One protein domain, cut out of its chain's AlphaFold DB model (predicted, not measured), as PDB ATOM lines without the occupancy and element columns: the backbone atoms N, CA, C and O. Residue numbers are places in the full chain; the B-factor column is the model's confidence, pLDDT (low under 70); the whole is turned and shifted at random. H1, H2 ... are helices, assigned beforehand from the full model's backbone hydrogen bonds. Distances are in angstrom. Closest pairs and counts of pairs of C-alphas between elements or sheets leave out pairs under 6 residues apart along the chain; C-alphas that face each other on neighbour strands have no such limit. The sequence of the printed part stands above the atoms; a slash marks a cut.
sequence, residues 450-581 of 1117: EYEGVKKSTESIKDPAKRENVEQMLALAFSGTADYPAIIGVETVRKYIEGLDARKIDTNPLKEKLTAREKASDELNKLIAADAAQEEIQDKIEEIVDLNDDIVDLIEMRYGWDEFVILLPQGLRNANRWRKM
ATOM      1  N   GLU A 450     258.577 128.181 167.956       68.25
ATOM      2  CA  GLU A 450     258.965 129.320 168.798       68.25
ATOM      3  C   GLU A 450     257.971 130.482 168.651       68.25
ATOM      4  O   GLU A 450     257.483 131.009 169.650       68.25
ATOM      5  N   TYR A 451     257.593 130.830 167.415       73.00
ATOM      6  CA  TYR A 451     256.571 131.851 167.156       73.00
ATOM      7  C   TYR A 451     255.212 131.447 167.742       73.00
ATOM      8  O   TYR A 451     254.547 132.260 168.380       73.00
ATOM      9  N   GLU A 452     254.808 130.188 167.564       72.31
ATOM     10  CA  GLU A 452     253.554 129.661 168.108       72.31
ATOM     11  C   GLU A 452     253.573 129.589 169.639       72.31
ATOM     12  O   GLU A 452     252.560 129.896 170.265       72.31
ATOM     13  N   GLY A 453     254.720 129.276 170.253       73.75
ATOM     14  CA  GLY A 453     254.909 129.330 171.703       73.75
ATOM     15  C   GLY A 453     254.742 130.743 172.265       73.75
ATOM     16  O   GLY A 453     253.912 130.948 173.149       73.75
ATOM     17  N   VAL A 454     255.445 131.737 171.709       72.94
ATOM     18  CA  VAL A 454     255.355 133.137 172.172       72.94
ATOM     19  C   VAL A 454     253.977 133.742 171.866       72.94
ATOM     20  O   VAL A 454     253.408 134.453 172.693       72.94
ATOM     21  N   LYS A 455     253.371 133.409 170.720       77.50
ATOM     22  CA  LYS A 455     251.988 133.797 170.396       77.50
ATOM     23  C   LYS A 455     250.956 133.115 171.304       77.50
ATOM     24  O   LYS A 455     249.922 133.701 171.591       77.50
ATOM     25  N   LYS A 456     251.199 131.896 171.786       81.38
ATOM     26  CA  LYS A 456     250.332 131.274 172.798       81.38
ATOM     27  C   LYS A 456     250.526 131.905 174.181       81.38
ATOM     28  O   LYS A 456     249.594 131.940 174.978       81.38
ATOM     29  N   SER A 457     251.695 132.475 174.456       78.12
ATOM     30  CA  SER A 457     251.894 133.294 175.650       78.12
ATOM     31  C   SER A 457     251.032 134.562 175.620       78.12
ATOM     32  O   SER A 457     250.506 134.924 176.662       78.12
ATOM     33  N   THR A 458     250.772 135.199 174.465       80.56
ATOM     34  CA  THR A 458     249.929 136.422 174.419       80.56
ATOM     35  C   THR A 458     248.481 136.199 174.856       80.56
ATOM     36  O   THR A 458     247.766 137.169 175.102       80.56
ATOM     37  N   GLU A 459     248.042 134.948 175.025       81.56
ATOM     38  CA  GLU A 459     246.723 134.628 175.568       81.56
ATOM     39  C   GLU A 459     246.542 135.032 177.039       81.56
ATOM     40  O   GLU A 459     245.401 135.189 177.474       81.56
ATOM     41  N   SER A 460     247.629 135.257 177.788       79.56
ATOM     42  CA  SER A 460     247.589 135.791 179.159       79.56
ATOM     43  C   SER A 460     247.299 137.292 179.236       79.56
ATOM     44  O   SER A 460     246.888 137.765 180.297       79.56
ATOM     45  N   ILE A 461     247.511 138.042 178.146       79.06
ATOM     46  CA  ILE A 461     247.278 139.489 178.097       79.06
ATOM     47  C   ILE A 461     245.768 139.740 178.136       79.06
ATOM     48  O   ILE A 461     245.035 139.345 177.225       79.06
ATOM     49  N   LYS A 462     245.296 140.407 179.196       80.75
ATOM     50  CA  LYS A 462     243.854 140.543 179.471       80.75
ATOM     51  C   LYS A 462     243.167 141.603 178.620       80.75
ATOM     52  O   LYS A 462     241.977 141.469 178.345       80.75
ATOM     53  N   ASP A 463     243.889 142.648 178.218       76.31
ATOM     54  CA  ASP A 463     243.381 143.664 177.294       76.31
ATOM     55  C   ASP A 463     243.470 143.154 175.839       76.31
ATOM     56  O   ASP A 463     244.582 142.969 175.330       76.31
ATOM     57  N   PRO A 464     242.339 142.975 175.126       70.56
ATOM     58  CA  PRO A 464     242.342 142.536 173.732       70.56
ATOM     59  C   PRO A 464     243.110 143.474 172.790       70.56
ATOM     60  O   PRO A 464     243.677 143.007 171.803       70.56
ATOM     61  N   ALA A 465     243.148 144.782 173.072       63.59
ATOM     62  CA  ALA A 465     243.835 145.761 172.233       63.59
ATOM     63  C   ALA A 465     245.361 145.696 172.415       63.59
ATOM     64  O   ALA A 465     246.100 145.706 171.427       63.59
ATOM     65  N   LYS A 466     245.838 145.574 173.660       72.94
ATOM     66  CA  LYS A 466     247.244 145.282 173.977       72.94
ATOM     67  C   LYS A 466     247.675 143.925 173.420       72.94
ATOM     68  O   LYS A 466     248.711 143.859 172.763       72.94
ATOM     69  N   ARG A 467     246.863 142.874 173.597       74.38
ATOM     70  CA  ARG A 467     247.111 141.533 173.039       74.38
ATOM     71  C   ARG A 467     247.287 141.597 171.523       74.38
ATOM     72  O   ARG A 467     248.277 141.092 171.006       74.38
ATOM     73  N   GLU A 468     246.387 142.283 170.818       67.94
ATOM     74  CA  GLU A 468     246.496 142.468 169.368       67.94
ATOM     75  C   GLU A 468     247.736 143.285 168.956       67.94
ATOM     76  O   GLU A 468     248.396 142.916 167.983       67.94
ATOM     77  N   ASN A 469     248.101 144.351 169.680       66.19
ATOM     78  CA  ASN A 469     249.336 145.095 169.394       66.19
ATOM     79  C   ASN A 469     250.577 144.194 169.564       66.19
ATOM     80  O   ASN A 469     251.444 144.190 168.692       66.19
ATOM     81  N   VAL A 470     250.658 143.411 170.647       69.94
ATOM     82  CA  VAL A 470     251.785 142.497 170.911       69.94
ATOM     83  C   VAL A 470     251.845 141.376 169.868       69.94
ATOM     84  O   VAL A 470     252.912 141.131 169.308       69.94
ATOM     85  N   GLU A 471     250.716 140.762 169.505       73.06
ATOM     86  CA  GLU A 471     250.656 139.768 168.422       73.06
ATOM     87  C   GLU A 471     251.117 140.343 167.068       73.06
ATOM     88  O   GLU A 471     251.789 139.645 166.304       73.06
ATOM     89  N   GLN A 472     250.822 141.619 166.777       64.38
ATOM     90  CA  GLN A 472     251.315 142.311 165.578       64.38
ATOM     91  C   GLN A 472     252.826 142.597 165.637       64.38
ATOM     92  O   GLN A 472     253.508 142.399 164.631       64.38
ATOM     93  N   MET A 473     253.366 143.020 166.787       66.19
ATOM     94  CA  MET A 473     254.813 143.236 166.966       66.19
ATOM     95  C   MET A 473     255.595 141.923 166.818       66.19
ATOM     96  O   MET A 473     256.569 141.869 166.067       66.19
ATOM     97  N   LEU A 474     255.107 140.838 167.425       69.31
ATOM     98  CA  LEU A 474     255.665 139.493 167.265       69.31
ATOM     99  C   LEU A 474     255.603 139.015 165.809       69.31
ATOM    100  O   LEU A 474     256.595 138.521 165.279       69.31
ATOM    101  N   ALA A 475     254.460 139.179 165.132       65.62
ATOM    102  CA  ALA A 475     254.324 138.801 163.726       65.62
ATOM    103  C   ALA A 475     255.310 139.568 162.826       65.62
ATOM    104  O   ALA A 475     255.907 138.968 161.933       65.62
ATOM    105  N   LEU A 476     255.515 140.866 163.079       61.47
ATOM    106  CA  LEU A 476     256.497 141.688 162.373       61.47
ATOM    107  C   LEU A 476     257.924 141.175 162.602       61.47
ATOM    108  O   LEU A 476     258.600 140.859 161.622       61.47
ATOM    109  N   ALA A 477     258.348 141.015 163.859       64.62
ATOM    110  CA  ALA A 477     259.700 140.580 164.215       64.62
ATOM    111  C   ALA A 477     260.043 139.183 163.652       64.62
ATOM    112  O   ALA A 477     261.076 138.993 163.008       64.62
ATOM    113  N   PHE A 478     259.130 138.213 163.781       66.00
ATOM    114  CA  PHE A 478     259.321 136.872 163.216       66.00
ATOM    115  C   PHE A 478     259.208 136.827 161.685       66.00
ATOM    116  O   PHE A 478     259.826 135.967 161.063       66.00
ATOM    117  N   SER A 479     258.470 137.742 161.043       58.81
ATOM    118  CA  SER A 479     258.427 137.830 159.571       58.81
ATOM    119  C   SER A 479     259.632 138.543 158.952       58.81
ATOM    120  O   SER A 479     259.931 138.327 157.772       58.81
ATOM    121  N   GLY A 480     260.322 139.371 159.742       53.50
ATOM    122  CA  GLY A 480     261.358 140.287 159.282       53.50
ATOM    123  C   GLY A 480     260.811 141.445 158.446       53.50
ATOM    124  O   GLY A 480     259.647 141.499 158.045       53.50
ATOM    125  N   THR A 481     261.685 142.395 158.139       52.03
ATOM    126  CA  THR A 481     261.379 143.528 157.260       52.03
ATOM    127  C   THR A 481     262.432 143.647 156.152       52.03
ATOM    128  O   THR A 481     263.214 142.736 155.890       52.03
ATOM    129  N   ALA A 482     262.437 144.760 155.418       42.53
ATOM    130  CA  ALA A 482     263.477 145.033 154.423       42.53
ATOM    131  C   ALA A 482     264.757 145.645 155.034       42.53
ATOM    132  O   ALA A 482     265.753 145.822 154.317       42.53
ATOM    133  N   ASP A 483     264.700 145.985 156.324       39.88
ATOM    134  CA  ASP A 483     265.761 146.644 157.086       39.88
ATOM    135  C   ASP A 483     266.319 145.712 158.180       39.88
ATOM    136  O   ASP A 483     267.537 145.570 158.249       39.88
ATOM    137  N   TYR A 484     265.457 144.954 158.872       50.12
ATOM    138  CA  TYR A 484     265.827 143.877 159.808       50.12
ATOM    139  C   TYR A 484     265.531 142.484 159.213       50.12
ATOM    140  O   TYR A 484     264.485 142.321 158.573       50.12
ATOM    141  N   PRO A 485     266.403 141.470 159.377       53.41
ATOM    142  CA  PRO A 485     266.107 140.086 159.035       53.41
ATOM    143  C   PRO A 485     264.976 139.552 159.917       53.41
ATOM    144  O   PRO A 485     264.594 140.127 160.931       53.41
ATOM    145  N   ALA A 486     264.422 138.425 159.501       64.44
ATOM    146  CA  ALA A 486     263.434 137.714 160.291       64.44
ATOM    147  C   ALA A 486     264.097 136.949 161.445       64.44
ATOM    148  O   ALA A 486     265.173 136.372 161.250       64.44
ATOM    149  N   ILE A 487     263.429 136.887 162.602       71.19
ATOM    150  CA  ILE A 487     263.848 136.018 163.710       71.19
ATOM    151  C   ILE A 487     263.850 134.556 163.236       71.19
ATOM    152  O   ILE A 487     262.839 134.020 162.776       71.19
ATOM    153  N   ILE A 488     265.007 133.903 163.340       72.06
ATOM    154  CA  ILE A 488     265.211 132.513 162.932       72.06
ATOM    155  C   ILE A 488     264.933 131.608 164.131       72.06
ATOM    156  O   ILE A 488     265.402 131.886 165.229       72.06
ATOM    157  N   GLY A 489     264.188 130.517 163.949       76.94
ATOM    158  CA  GLY A 489     263.872 129.599 165.050       76.94
ATOM    159  C   GLY A 489     265.133 129.026 165.712       76.94
ATOM    160  O   GLY A 489     266.017 128.524 165.011       76.94
ATOM    161  N   VAL A 490     265.202 129.073 167.048       82.12
ATOM    162  CA  VAL A 490     266.336 128.570 167.855       82.12
ATOM    163  C   VAL A 490     266.797 127.177 167.411       82.12
ATOM    164  O   VAL A 490     267.986 126.937 167.201       82.12
ATOM    165  N   GLU A 491     265.854 126.256 167.201       79.94
ATOM    166  CA  GLU A 491     266.138 124.863 166.845       79.94
ATOM    167  C   GLU A 491     266.853 124.716 165.487       79.94
ATOM    168  O   GLU A 491     267.676 123.820 165.306       79.94
ATOM    169  N   THR A 492     266.598 125.625 164.538       78.19
ATOM    170  CA  THR A 492     267.311 125.665 163.253       78.19
ATOM    171  C   THR A 492     268.774 126.068 163.441       78.19
ATOM    172  O   THR A 492     269.648 125.517 162.772       78.19
ATOM    173  N   VAL A 493     269.057 126.979 164.379       82.94
ATOM    174  CA  VAL A 493     270.432 127.362 164.737       82.94
ATOM    175  C   VAL A 493     271.135 126.213 165.467       82.94
ATOM    176  O   VAL A 493     272.259 125.877 165.102       82.94
ATOM    177  N   ARG A 494     270.464 125.537 166.415       86.81
ATOM    178  CA  ARG A 494     271.014 124.359 167.121       86.81
ATOM    179  C   ARG A 494     271.405 123.230 166.159       86.81
ATOM    180  O   ARG A 494     272.549 122.791 166.184       86.81
ATOM    181  N   LYS A 495     270.518 122.843 165.236       83.88
ATOM    182  CA  LYS A 495     270.803 121.817 164.207       83.88
ATOM    183  C   LYS A 495     271.979 122.185 163.296       83.88
ATOM    184  O   LYS A 495     272.717 121.312 162.844       83.88
ATOM    185  N   TYR A 496     272.175 123.475 163.027       85.12
ATOM    186  CA  TYR A 496     273.327 123.950 162.265       85.12
ATOM    187  C   TYR A 496     274.626 123.904 163.089       85.12
ATOM    188  O   TYR A 496     275.642 123.433 162.580       85.12
ATOM    189  N   ILE A 497     274.582 124.298 164.367       87.19
ATOM    190  CA  ILE A 497     275.690 124.143 165.326       87.19
ATOM    191  C   ILE A 497     276.112 122.670 165.434       87.19
ATOM    192  O   ILE A 497     277.296 122.381 165.304       87.19
ATOM    193  N   GLU A 498     275.171 121.735 165.583       87.06
ATOM    194  CA  GLU A 498     275.447 120.288 165.627       87.06
ATOM    195  C   GLU A 498     276.183 119.803 164.363       87.06
ATOM    196  O   GLU A 498     277.163 119.060 164.445       87.06
ATOM    197  N   GLY A 499     275.767 120.275 163.182       82.81
ATOM    198  CA  GLY A 499     276.431 119.976 161.909       82.81
ATOM    199  C   GLY A 499     277.812 120.626 161.737       82.81
ATOM    200  O   GLY A 499     278.629 120.136 160.954       82.81
ATOM    201  N   LEU A 500     278.104 121.720 162.446       84.56
ATOM    202  CA  LEU A 500     279.432 122.344 162.504       84.56
ATOM    203  C   LEU A 500     280.341 121.631 163.523       84.56
ATOM    204  O   LEU A 500     281.495 121.339 163.207       84.56
ATOM    205  N   ASP A 501     279.805 121.264 164.690       87.44
ATOM    206  CA  ASP A 501     280.491 120.487 165.732       87.44
ATOM    207  C   ASP A 501     280.909 119.102 165.219       87.44
ATOM    208  O   ASP A 501     282.056 118.689 165.396       87.44
ATOM    209  N   ALA A 502     280.020 118.406 164.499       86.94
ATOM    210  CA  ALA A 502     280.327 117.132 163.845       86.94
ATOM    211  C   ALA A 502     281.472 117.252 162.815       86.94
ATOM    212  O   ALA A 502     282.212 116.295 162.584       86.94
ATOM    213  N   ARG A 503     281.652 118.445 162.230       82.81
ATOM    214  CA  ARG A 503     282.762 118.802 161.329       82.81
ATOM    215  C   ARG A 503     283.981 119.389 162.059       82.81
ATOM    216  O   ARG A 503     284.949 119.759 161.399       82.81
ATOM    217  N   LYS A 504     283.969 119.427 163.399       88.62
ATOM    218  CA  LYS A 504     285.025 119.964 164.281       88.62
ATOM    219  C   LYS A 504     285.349 121.446 164.041       88.62
ATOM    220  O   LYS A 504     286.492 121.869 164.207       88.62
ATOM    221  N   ILE A 505     284.350 122.229 163.649       83.56
ATOM    222  CA  ILE A 505     284.456 123.683 163.488       83.56
ATOM    223  C   ILE A 505     284.155 124.348 164.843       83.56
ATOM    224  O   ILE A 505     283.259 123.906 165.556       83.56
ATOM    225  N   ASP A 506     284.892 125.400 165.220       86.56
ATOM    226  CA  ASP A 506     284.686 126.102 166.498       86.56
ATOM    227  C   ASP A 506     283.361 126.883 166.516       86.56
ATOM    228  O   ASP A 506     283.252 127.965 165.939       86.56
ATOM    229  N   THR A 507     282.357 126.339 167.201       89.69
ATOM    230  CA  THR A 507     281.017 126.925 167.346       89.69
ATOM    231  C   THR A 507     280.822 127.737 168.627       89.69
ATOM    232  O   THR A 507     279.726 128.258 168.832       89.69
ATOM    233  N   ASN A 508     281.832 127.871 169.498       90.00
ATOM    234  CA  ASN A 508     281.650 128.483 170.822       90.00
ATOM    235  C   ASN A 508     281.036 129.903 170.776       90.00
ATOM    236  O   ASN A 508     280.074 130.132 171.512       90.00
ATOM    237  N   PRO A 509     281.451 130.821 169.874       86.12
ATOM    238  CA  PRO A 509     280.836 132.152 169.782       86.12
ATOM    239  C   PRO A 509     279.370 132.119 169.314       86.12
ATOM    240  O   PRO A 509     278.566 132.966 169.699       86.12
ATOM    241  N   LEU A 510     279.006 131.130 168.489       82.75
ATOM    242  CA  LEU A 510     277.638 130.945 167.999       82.75
ATOM    243  C   LEU A 510     276.736 130.345 169.090       82.75
ATOM    244  O   LEU A 510     275.582 130.750 169.218       82.75
ATOM    245  N   LYS A 511     277.275 129.437 169.915       90.44
ATOM    246  CA  LYS A 511     276.610 128.902 171.114       90.44
ATOM    247  C   LYS A 511     276.343 130.000 172.143       90.44
ATOM    248  O   LYS A 511     275.217 130.106 172.608       90.44
ATOM    249  N   GLU A 512     277.329 130.847 172.440       91.44
ATOM    250  CA  GLU A 512     277.191 131.957 173.394       91.44
ATOM    251  C   GLU A 512     276.075 132.935 172.986       91.44
ATOM    252  O   GLU A 512     275.163 133.208 173.772       91.44
ATOM    253  N   LYS A 513     276.086 133.401 171.727       85.75
ATOM    254  CA  LYS A 513     275.038 134.284 171.189       85.75
ATOM    255  C   LYS A 513     273.661 133.618 171.173       85.75
ATOM    256  O   LYS A 513     272.672 134.262 171.524       85.75
ATOM    257  N   LEU A 514     273.587 132.329 170.830       89.94
ATOM    258  CA  LEU A 514     272.331 131.584 170.874       89.94
ATOM    259  C   LEU A 514     271.788 131.457 172.307       89.94
ATOM    260  O   LEU A 514     270.605 131.701 172.512       89.94
ATOM    261  N   THR A 515     272.632 131.169 173.302       90.50
ATOM    262  CA  THR A 515     272.225 131.112 174.718       90.50
ATOM    263  C   THR A 515     271.713 132.462 175.228       90.50
ATOM    264  O   THR A 515     270.701 132.506 175.927       90.50
ATOM    265  N   ALA A 516     272.358 133.574 174.855       89.12
ATOM    266  CA  ALA A 516     271.878 134.916 175.197       89.12
ATOM    267  C   ALA A 516     270.484 135.189 174.603       89.12
ATOM    268  O   ALA A 516     269.579 135.639 175.307       89.12
ATOM    269  N   ARG A 517     270.284 134.838 173.327       88.69
ATOM    270  CA  ARG A 517     269.000 134.985 172.630       88.69
ATOM    271  C   ARG A 517     267.906 134.089 173.221       88.69
ATOM    272  O   ARG A 517     266.770 134.532 173.355       88.69
ATOM    273  N   GLU A 518     268.225 132.848 173.587       87.31
ATOM    274  CA  GLU A 518     267.292 131.930 174.260       87.31
ATOM    275  C   GLU A 518     266.818 132.506 175.606       87.31
ATOM    276  O   GLU A 518     265.618 132.526 175.880       87.31
ATOM    277  N   LYS A 519     267.737 133.074 176.402       90.38
ATOM    278  CA  LYS A 519     267.406 133.768 177.657       90.38
ATOM    279  C   LYS A 519     266.485 134.972 177.430       90.38
ATOM    280  O   LYS A 519     265.542 135.157 178.198       90.38
ATOM    281  N   ALA A 520     266.718 135.759 176.378       86.31
ATOM    282  CA  ALA A 520     265.855 136.884 176.021       86.31
ATOM    283  C   ALA A 520     264.442 136.421 175.598       86.31
ATOM    284  O   ALA A 520     263.457 136.992 176.070       86.31
ATOM    285  N   SER A 521     264.315 135.337 174.815       83.62
ATOM    286  CA  SER A 521     263.015 134.709 174.497       83.62
ATOM    287  C   SER A 521     262.271 134.218 175.754       83.62
ATOM    288  O   SER A 521     261.057 134.405 175.871       83.62
ATOM    289  N   ASP A 522     262.973 133.632 176.729       87.00
ATOM    290  CA  ASP A 522     262.384 133.212 178.012       87.00
ATOM    291  C   ASP A 522     261.937 134.397 178.885       87.00
ATOM    292  O   ASP A 522     260.921 134.317 179.581       87.00
ATOM    293  N   GLU A 523     262.685 135.502 178.871       88.62
ATOM    294  CA  GLU A 523     262.311 136.747 179.550       88.62
ATOM    295  C   GLU A 523     261.089 137.401 178.891       88.62
ATOM    296  O   GLU A 523     260.159 137.780 179.600       88.62
ATOM    297  N   LEU A 524     261.018 137.433 177.554       84.81
ATOM    298  CA  LEU A 524     259.840 137.901 176.815       84.81
ATOM    299  C   LEU A 524     258.585 137.093 177.168       84.81
ATOM    300  O   LEU A 524     257.537 137.672 177.454       84.81
ATOM    301  N   ASN A 525     258.688 135.761 177.210       83.88
ATOM    302  CA  ASN A 525     257.580 134.901 177.627       83.88
ATOM    303  C   ASN A 525     257.114 135.211 179.059       83.88
ATOM    304  O   ASN A 525     255.910 135.236 179.308       83.88
ATOM    305  N   LYS A 526     258.034 135.500 179.992       89.38
ATOM    306  CA  LYS A 526     257.689 135.899 181.370       89.38
ATOM    307  C   LYS A 526     257.015 137.271 181.427       89.38
ATOM    308  O   LYS A 526     256.036 137.410 182.154       89.38
ATOM    309  N   LEU A 527     257.486 138.253 180.655       87.25
ATOM    310  CA  LEU A 527     256.872 139.585 180.562       87.25
ATOM    311  C   LEU A 527     255.446 139.506 179.995       87.25
ATOM    312  O   LEU A 527     254.513 140.064 180.570       87.25
ATOM    313  N   ILE A 528     255.251 138.742 178.918       83.00
ATOM    314  CA  ILE A 528     253.930 138.503 178.323       83.00
ATOM    315  C   ILE A 528     253.011 137.757 179.313       83.00
ATOM    316  O   ILE A 528     251.877 138.186 179.543       83.00
ATOM    317  N   ALA A 529     253.505 136.695 179.963       84.44
ATOM    318  CA  ALA A 529     252.763 135.937 180.977       84.44
ATOM    319  C   ALA A 529     252.352 136.792 182.192       84.44
ATOM    320  O   ALA A 529     251.277 136.585 182.756       84.44
ATOM    321  N   ALA A 530     253.185 137.766 182.572       86.00
ATOM    322  CA  ALA A 530     252.922 138.720 183.647       86.00
ATOM    323  C   ALA A 530     252.009 139.897 183.240       86.00
ATOM    324  O   ALA A 530     251.674 140.713 184.096       86.00
ATOM    325  N   ASP A 531     251.599 139.991 181.967       83.25
ATOM    326  CA  ASP A 531     250.867 141.135 181.401       83.25
ATOM    327  C   ASP A 531     251.634 142.472 181.590       83.25
ATOM    328  O   ASP A 531     251.043 143.523 181.852       83.25
ATOM    329  N   ALA A 532     252.967 142.424 181.449       83.88
ATOM    330  CA  ALA A 532     253.914 143.539 181.614       83.88
ATOM    331  C   ALA A 532     253.653 144.722 180.656       83.88
ATOM    332  O   ALA A 532     252.823 144.620 179.746       83.88
ATOM    333  N   ALA A 533     254.310 145.871 180.851       83.31
ATOM    334  CA  ALA A 533     254.021 147.063 180.045       83.31
ATOM    335  C   ALA A 533     254.290 146.820 178.544       83.31
ATOM    336  O   ALA A 533     255.168 146.043 178.174       83.31
ATOM    337  N   GLN A 534     253.527 147.472 177.654       70.50
ATOM    338  CA  GLN A 534     253.693 147.245 176.207       70.50
ATOM    339  C   GLN A 534     255.091 147.673 175.721       70.50
ATOM    340  O   GLN A 534     255.622 147.046 174.810       70.50
ATOM    341  N   GLU A 535     255.673 148.698 176.350       72.00
ATOM    342  CA  GLU A 535     257.037 149.180 176.101       72.00
ATOM    343  C   GLU A 535     258.078 148.141 176.548       72.00
ATOM    344  O   GLU A 535     258.873 147.709 175.727       72.00
ATOM    345  N   GLU A 536     257.984 147.594 177.767       75.38
ATOM    346  CA  GLU A 536     258.875 146.517 178.249       75.38
ATOM    347  C   GLU A 536     258.836 145.261 177.353       75.38
ATOM    348  O   GLU A 536     259.855 144.606 177.123       75.38
ATOM    349  N   ILE A 537     257.652 144.917 176.831       74.88
ATOM    350  CA  ILE A 537     257.476 143.822 175.864       74.88
ATOM    351  C   ILE A 537     258.106 144.183 174.507       74.88
ATOM    352  O   ILE A 537     258.674 143.307 173.857       74.88
ATOM    353  N   GLN A 538     258.020 145.445 174.073       72.38
ATOM    354  CA  GLN A 538     258.630 145.919 172.831       72.38
ATOM    355  C   GLN A 538     260.162 145.925 172.927       72.38
ATOM    356  O   GLN A 538     260.802 145.307 172.080       72.38
ATOM    357  N   ASP A 539     260.738 146.518 173.974       75.81
ATOM    358  CA  ASP A 539     262.188 146.577 174.208       75.81
ATOM    359  C   ASP A 539     262.809 145.170 174.199       75.81
ATOM    360  O   ASP A 539     263.850 144.930 173.587       75.81
ATOM    361  N   LYS A 540     262.131 144.194 174.821       85.62
ATOM    362  CA  LYS A 540     262.584 142.797 174.841       85.62
ATOM    363  C   LYS A 540     262.433 142.095 173.480       85.62
ATOM    364  O   LYS A 540     263.224 141.206 173.172       85.62
ATOM    365  N   ILE A 541     261.455 142.477 172.651       74.00
ATOM    366  CA  ILE A 541     261.366 142.013 171.252       74.00
ATOM    367  C   ILE A 541     262.520 142.596 170.425       74.00
ATOM    368  O   ILE A 541     263.112 141.865 169.633       74.00
ATOM    369  N   GLU A 542     262.861 143.872 170.619       68.88
ATOM    370  CA  GLU A 542     263.976 144.536 169.932       68.88
ATOM    371  C   GLU A 542     265.328 143.898 170.320       68.88
ATOM    372  O   GLU A 542     266.092 143.527 169.430       68.88
ATOM    373  N   GLU A 543     265.559 143.590 171.603       80.12
ATOM    374  CA  GLU A 543     266.740 142.831 172.067       80.12
ATOM    375  C   GLU A 543     266.874 141.453 171.382       80.12
ATOM    376  O   GLU A 543     267.972 141.042 170.997       80.12
ATOM    377  N   ILE A 544     265.766 140.725 171.183       75.31
ATOM    378  CA  ILE A 544     265.776 139.426 170.484       75.31
ATOM    379  C   ILE A 544     266.083 139.593 168.989       75.31
ATOM    380  O   ILE A 544     266.736 138.720 168.410       75.31
ATOM    381  N   VAL A 545     265.626 140.681 168.357       68.75
ATOM    382  CA  VAL A 545     265.959 140.996 166.959       68.75
ATOM    383  C   VAL A 545     267.455 141.274 166.828       68.75
ATOM    384  O   VAL A 545     268.104 140.611 166.023       68.75
ATOM    385  N   ASP A 546     268.026 142.138 167.668       70.62
ATOM    386  CA  ASP A 546     269.458 142.471 167.629       70.62
ATOM    387  C   ASP A 546     270.349 141.237 167.866       70.62
ATOM    388  O   ASP A 546     271.296 140.981 167.116       70.62
ATOM    389  N   LEU A 547     270.009 140.395 168.850       76.69
ATOM    390  CA  LEU A 547     270.724 139.136 169.095       76.69
ATOM    391  C   LEU A 547     270.577 138.130 167.937       76.69
ATOM    392  O   LEU A 547     271.460 137.297 167.721       76.69
ATOM    393  N   ASN A 548     269.479 138.186 167.181       77.31
ATOM    394  CA  ASN A 548     269.281 137.376 165.982       77.31
ATOM    395  C   ASN A 548     270.073 137.916 164.774       77.31
ATOM    396  O   ASN A 548     270.602 137.108 164.008       77.31
ATOM    397  N   ASP A 549     270.206 139.236 164.617       68.81
ATOM    398  CA  ASP A 549     271.096 139.858 163.627       68.81
ATOM    399  C   ASP A 549     272.556 139.468 163.881       68.81
ATOM    400  O   ASP A 549     273.222 138.998 162.958       68.81
ATOM    401  N   ASP A 550     273.017 139.535 165.135       74.75
ATOM    402  CA  ASP A 550     274.347 139.065 165.545       74.75
ATOM    403  C   ASP A 550     274.596 137.597 165.154       74.75
ATOM    404  O   ASP A 550     275.654 137.257 164.620       74.75
ATOM    405  N   ILE A 551     273.623 136.708 165.394       76.50
ATOM    406  CA  ILE A 551     273.700 135.286 165.016       76.50
ATOM    407  C   ILE A 551     273.785 135.125 163.490       76.50
ATOM    408  O   ILE A 551     274.601 134.346 162.992       76.50
ATOM    409  N   VAL A 552     272.951 135.851 162.743       70.81
ATOM    410  CA  VAL A 552     272.901 135.816 161.273       70.81
ATOM    411  C   VAL A 552     274.220 136.281 160.663       70.81
ATOM    412  O   VAL A 552     274.768 135.595 159.795       70.81
ATOM    413  N   ASP A 553     274.740 137.408 161.133       72.94
ATOM    414  CA  ASP A 553     275.962 138.010 160.617       72.94
ATOM    415  C   ASP A 553     277.194 137.163 161.013       72.94
ATOM    416  O   ASP A 553     278.085 136.955 160.187       72.94
ATOM    417  N   LEU A 554     277.214 136.547 162.206       75.12
ATOM    418  CA  LEU A 554     278.255 135.589 162.606       75.12
ATOM    419  C   LEU A 554     278.260 134.329 161.714       75.12
ATOM    420  O   LEU A 554     279.326 133.887 161.275       75.12
ATOM    421  N   ILE A 555     277.084 133.763 161.405       76.25
ATOM    422  CA  ILE A 555     276.943 132.629 160.470       76.25
ATOM    423  C   ILE A 555     277.437 133.010 159.071       76.25
ATOM    424  O   ILE A 555     278.177 132.245 158.445       76.25
ATOM    425  N   GLU A 556     277.069 134.197 158.587       72.12
ATOM    426  CA  GLU A 556     277.489 134.694 157.278       72.12
ATOM    427  C   GLU A 556     279.000 134.934 157.185       72.12
ATOM    428  O   GLU A 556     279.606 134.535 156.189       72.12
ATOM    429  N   MET A 557     279.619 135.526 158.210       69.88
ATOM    430  CA  MET A 557     281.043 135.871 158.186       69.88
ATOM    431  C   MET A 557     281.985 134.692 158.468       69.88
ATOM    432  O   MET A 557     283.107 134.702 157.963       69.88
ATOM    433  N   ARG A 558     281.583 133.705 159.285       71.38
ATOM    434  CA  ARG A 558     282.486 132.626 159.744       71.38
ATOM    435  C   ARG A 558     282.117 131.207 159.321       71.38
ATOM    436  O   ARG A 558     283.028 130.391 159.208       71.38
ATOM    437  N   TYR A 559     280.837 130.892 159.128       68.31
ATOM    438  CA  TYR A 559     280.384 129.490 159.103       68.31
ATOM    439  C   TYR A 559     279.795 129.027 157.763       68.31
ATOM    440  O   TYR A 559     279.806 127.832 157.478       68.31
ATOM    441  N   GLY A 560     279.371 129.957 156.902       69.69
ATOM    442  CA  GLY A 560     278.945 129.664 155.531       69.69
ATOM    443  C   GLY A 560     277.431 129.737 155.360       69.69
ATOM    444  O   GLY A 560     276.711 128.748 155.494       69.69
ATOM    445  N   TRP A 561     276.952 130.929 154.994       67.44
ATOM    446  CA  TRP A 561     275.526 131.248 154.883       67.44
ATOM    447  C   TRP A 561     274.713 130.286 154.001       67.44
ATOM    448  O   TRP A 561     273.574 129.961 154.336       67.44
ATOM    449  N   ASP A 562     275.268 129.831 152.877       67.88
ATOM    450  CA  ASP A 562     274.517 129.039 151.895       67.88
ATOM    451  C   ASP A 562     274.122 127.646 152.413       67.88
ATOM    452  O   ASP A 562     273.058 127.146 152.049       67.88
ATOM    453  N   GLU A 563     274.911 127.054 153.316       66.69
ATOM    454  CA  GLU A 563     274.543 125.806 153.996       66.69
ATOM    455  C   GLU A 563     273.392 126.034 154.987       66.69
ATOM    456  O   GLU A 563     272.412 125.288 155.002       66.69
ATOM    457  N   PHE A 564     273.466 127.114 155.769       67.50
ATOM    458  CA  PHE A 564     272.435 127.477 156.743       67.50
ATOM    459  C   PHE A 564     271.091 127.817 156.076       67.50
ATOM    460  O   PHE A 564     270.031 127.408 156.549       67.50
ATOM    461  N   VAL A 565     271.114 128.491 154.919       62.84
ATOM    462  CA  VAL A 565     269.917 128.834 154.126       62.84
ATOM    463  C   VAL A 565     269.085 127.618 153.730       62.84
ATOM    464  O   VAL A 565     267.864 127.743 153.602       62.84
ATOM    465  N   ILE A 566     269.706 126.454 153.528       65.06
ATOM    466  CA  ILE A 566     268.998 125.218 153.162       65.06
ATOM    467  C   ILE A 566     268.086 124.758 154.310       65.06
ATOM    468  O   ILE A 566     266.982 124.274 154.049       65.06
ATOM    469  N   LEU A 567     268.507 124.984 155.559       61.59
ATOM    470  CA  LEU A 567     267.768 124.635 156.777       61.59
ATOM    471  C   LEU A 567     266.623 125.613 157.095       61.59
ATOM    472  O   LEU A 567     265.726 125.278 157.867       61.59
ATOM    473  N   LEU A 568     266.610 126.810 156.496       60.84
ATOM    474  CA  LEU A 568     265.563 127.804 156.746       60.84
ATOM    475  C   LEU A 568     264.225 127.423 156.077       60.84
ATOM    476  O   LEU A 568     264.203 126.968 154.928       60.84
ATOM    477  N   PRO A 569     263.072 127.704 156.708       56.72
ATOM    478  CA  PRO A 569     261.768 127.733 156.047       56.72
ATOM    479  C   PRO A 569     261.744 128.600 154.775       56.72
ATOM    480  O   PRO A 569     262.397 129.643 154.683       56.72
ATOM    481  N   GLN A 570     260.959 128.190 153.773       47.66
ATOM    482  CA  GLN A 570     260.960 128.799 152.432       47.66
ATOM    483  C   GLN A 570     260.607 130.301 152.434       47.66
ATOM    484  O   GLN A 570     261.120 131.059 151.607       47.66
ATOM    485  N   GLY A 571     259.762 130.758 153.363       46.72
ATOM    486  CA  GLY A 571     259.458 132.183 153.529       46.72
ATOM    487  C   GLY A 571     260.645 132.993 154.057       46.72
ATOM    488  O   GLY A 571     260.979 134.026 153.479       46.72
ATOM    489  N   LEU A 572     261.349 132.475 155.069       53.50
ATOM    490  CA  LEU A 572     262.544 133.096 155.652       53.50
ATOM    491  C   LEU A 572     263.700 133.162 154.637       53.50
ATOM    492  O   LEU A 572     264.366 134.192 154.522       53.50
ATOM    493  N   ARG A 573     263.868 132.131 153.789       55.56
ATOM    494  CA  ARG A 573     264.791 132.185 152.632       55.56
ATOM    495  C   ARG A 573     264.474 133.341 151.685       55.56
ATOM    496  O   ARG A 573     265.387 133.983 151.169       55.56
ATOM    497  N   ASN A 574     263.193 133.604 151.428       49.78
ATOM    498  CA  ASN A 574     262.768 134.673 150.525       49.78
ATOM    499  C   ASN A 574     262.936 136.066 151.153       49.78
ATOM    500  O   ASN A 574     263.414 136.966 150.462       49.78
ATOM    501  N   ALA A 575     262.629 136.235 152.444       49.44
ATOM    502  CA  ALA A 575     262.883 137.477 153.181       49.44
ATOM    503  C   ALA A 575     264.385 137.819 153.210       49.44
ATOM    504  O   ALA A 575     264.789 138.912 152.806       49.44
ATOM    505  N   ASN A 576     265.244 136.850 153.543       53.78
ATOM    506  CA  ASN A 576     266.694 137.063 153.556       53.78
ATOM    507  C   ASN A 576     267.283 137.297 152.152       53.78
ATOM    508  O   ASN A 576     268.168 138.138 151.994       53.78
ATOM    509  N   ARG A 577     266.745 136.669 151.094       54.03
ATOM    510  CA  ARG A 577     267.087 137.021 149.698       54.03
ATOM    511  C   ARG A 577     266.741 138.472 149.342       54.03
ATOM    512  O   ARG A 577     267.426 139.049 148.502       54.03
ATOM    513  N   TRP A 578     265.722 139.066 149.968       41.94
ATOM    514  CA  TRP A 578     265.417 140.496 149.841       41.94
ATOM    515  C   TRP A 578     266.373 141.377 150.668       41.94
ATOM    516  O   TRP A 578     266.880 142.351 150.108       41.94
ATOM    517  N   ARG A 579     266.704 141.029 151.931       46.59
ATOM    518  CA  ARG A 579     267.731 141.734 152.753       46.59
ATOM    519  C   ARG A 579     269.079 141.801 152.021       46.59
ATOM    520  O   ARG A 579     269.714 142.853 151.993       46.59
ATOM    521  N   LYS A 580     269.475 140.713 151.350       54.41
ATOM    522  CA  LYS A 580     270.748 140.598 150.611       54.41
ATOM    523  C   LYS A 580     270.780 141.271 149.236       54.41
ATOM    524  O   LYS A 580     271.824 141.280 148.589       54.41
ATOM    525  N   MET A 581     269.687 141.887 148.777       46.94
ATOM    526  CA  MET A 581     269.775 142.747 147.594       46.94
ATOM    527  C   MET A 581     270.613 144.007 147.916       46.94
ATOM    528  O   MET A 581     270.467 144.582 149.003       46.94
TER     529      MET A 581
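What this domain is: This is residues 450 to 581 of the 1117 residues of the protein "PT-TG domain-containing protein" of Candidatus Peregrinibacteria bacterium GW2011_GWF2_38_29 (UniProt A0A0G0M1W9). The long hairpin of H5 and H4 makes the longest axis, and the shorter hairpin of H1 and H2 packs on it towards one end, giving a four-helix up-and-down bundle in which each helix runs against the one before it. Towards the other end H3 packs on H4, short H6 is turned steeply to H5, and H7 lies crosswise to H2. The printed part has 132 residues with seven named helices, H1 to H7 in chain order, and no named strand: all helix. It is compact, radius of gyration of the C-alphas 15.3 A, with an elongated outline of 48 by 29 by 20 A.

Where its parts are: Find C-alpha 534 at (253.693, 147.245, 176.207); from there H5 runs 36.3 A to residue 559. H4, residues 508 to 529, is 31.5 A long. H1, residues 450 to 460, begins at (258.965, 129.320, 168.798) and spans 16.7 A; H2, 464 to 479, 21.9 A; H3, 490 to 501, 16.4 A; H6, 561 to 567, 10.4 A; H7, 570 to 579, 14.6 A.

How they stand to each other: Look at Arg 517 and Leu 547, the closest C-alphas of hairpin H4 and H5, 5.7 A apart. H5 touches H2 with residues 534 to 545 alone, closest C-alphas Val 545 and Ala 477, 6.8 A. H4 touches H1 with residues 525 to 529 alone, Ala 529 to Ser 460, C-alphas 5.5 A. H4 touches H3 with residues 510 to 518 alone, closest C-alphas Glu 518 and Val 490, 7.3 A. H3 and H6 only just touch, with 3 pairs of C-alphas within 8 A, the closest Thr 492 and Leu 567, 6.6 A. H7 touches no helix. H2, H3, H4, H5 and H7 have every O i to N i+4 pair within hydrogen-bond range; H1 has 5 of 7, H6 1 of 3, beside 3 of 4 O i to N i+3.

The domain as a whole: The C-alphas of Asp 463 and Lys 504, the farthest apart, are 49.7 A apart. The printed part has no cut and no long link. Mean pLDDT of the printed part is 73.3; look for low confidence at residues 472 to 486 and 559 to 581, among others.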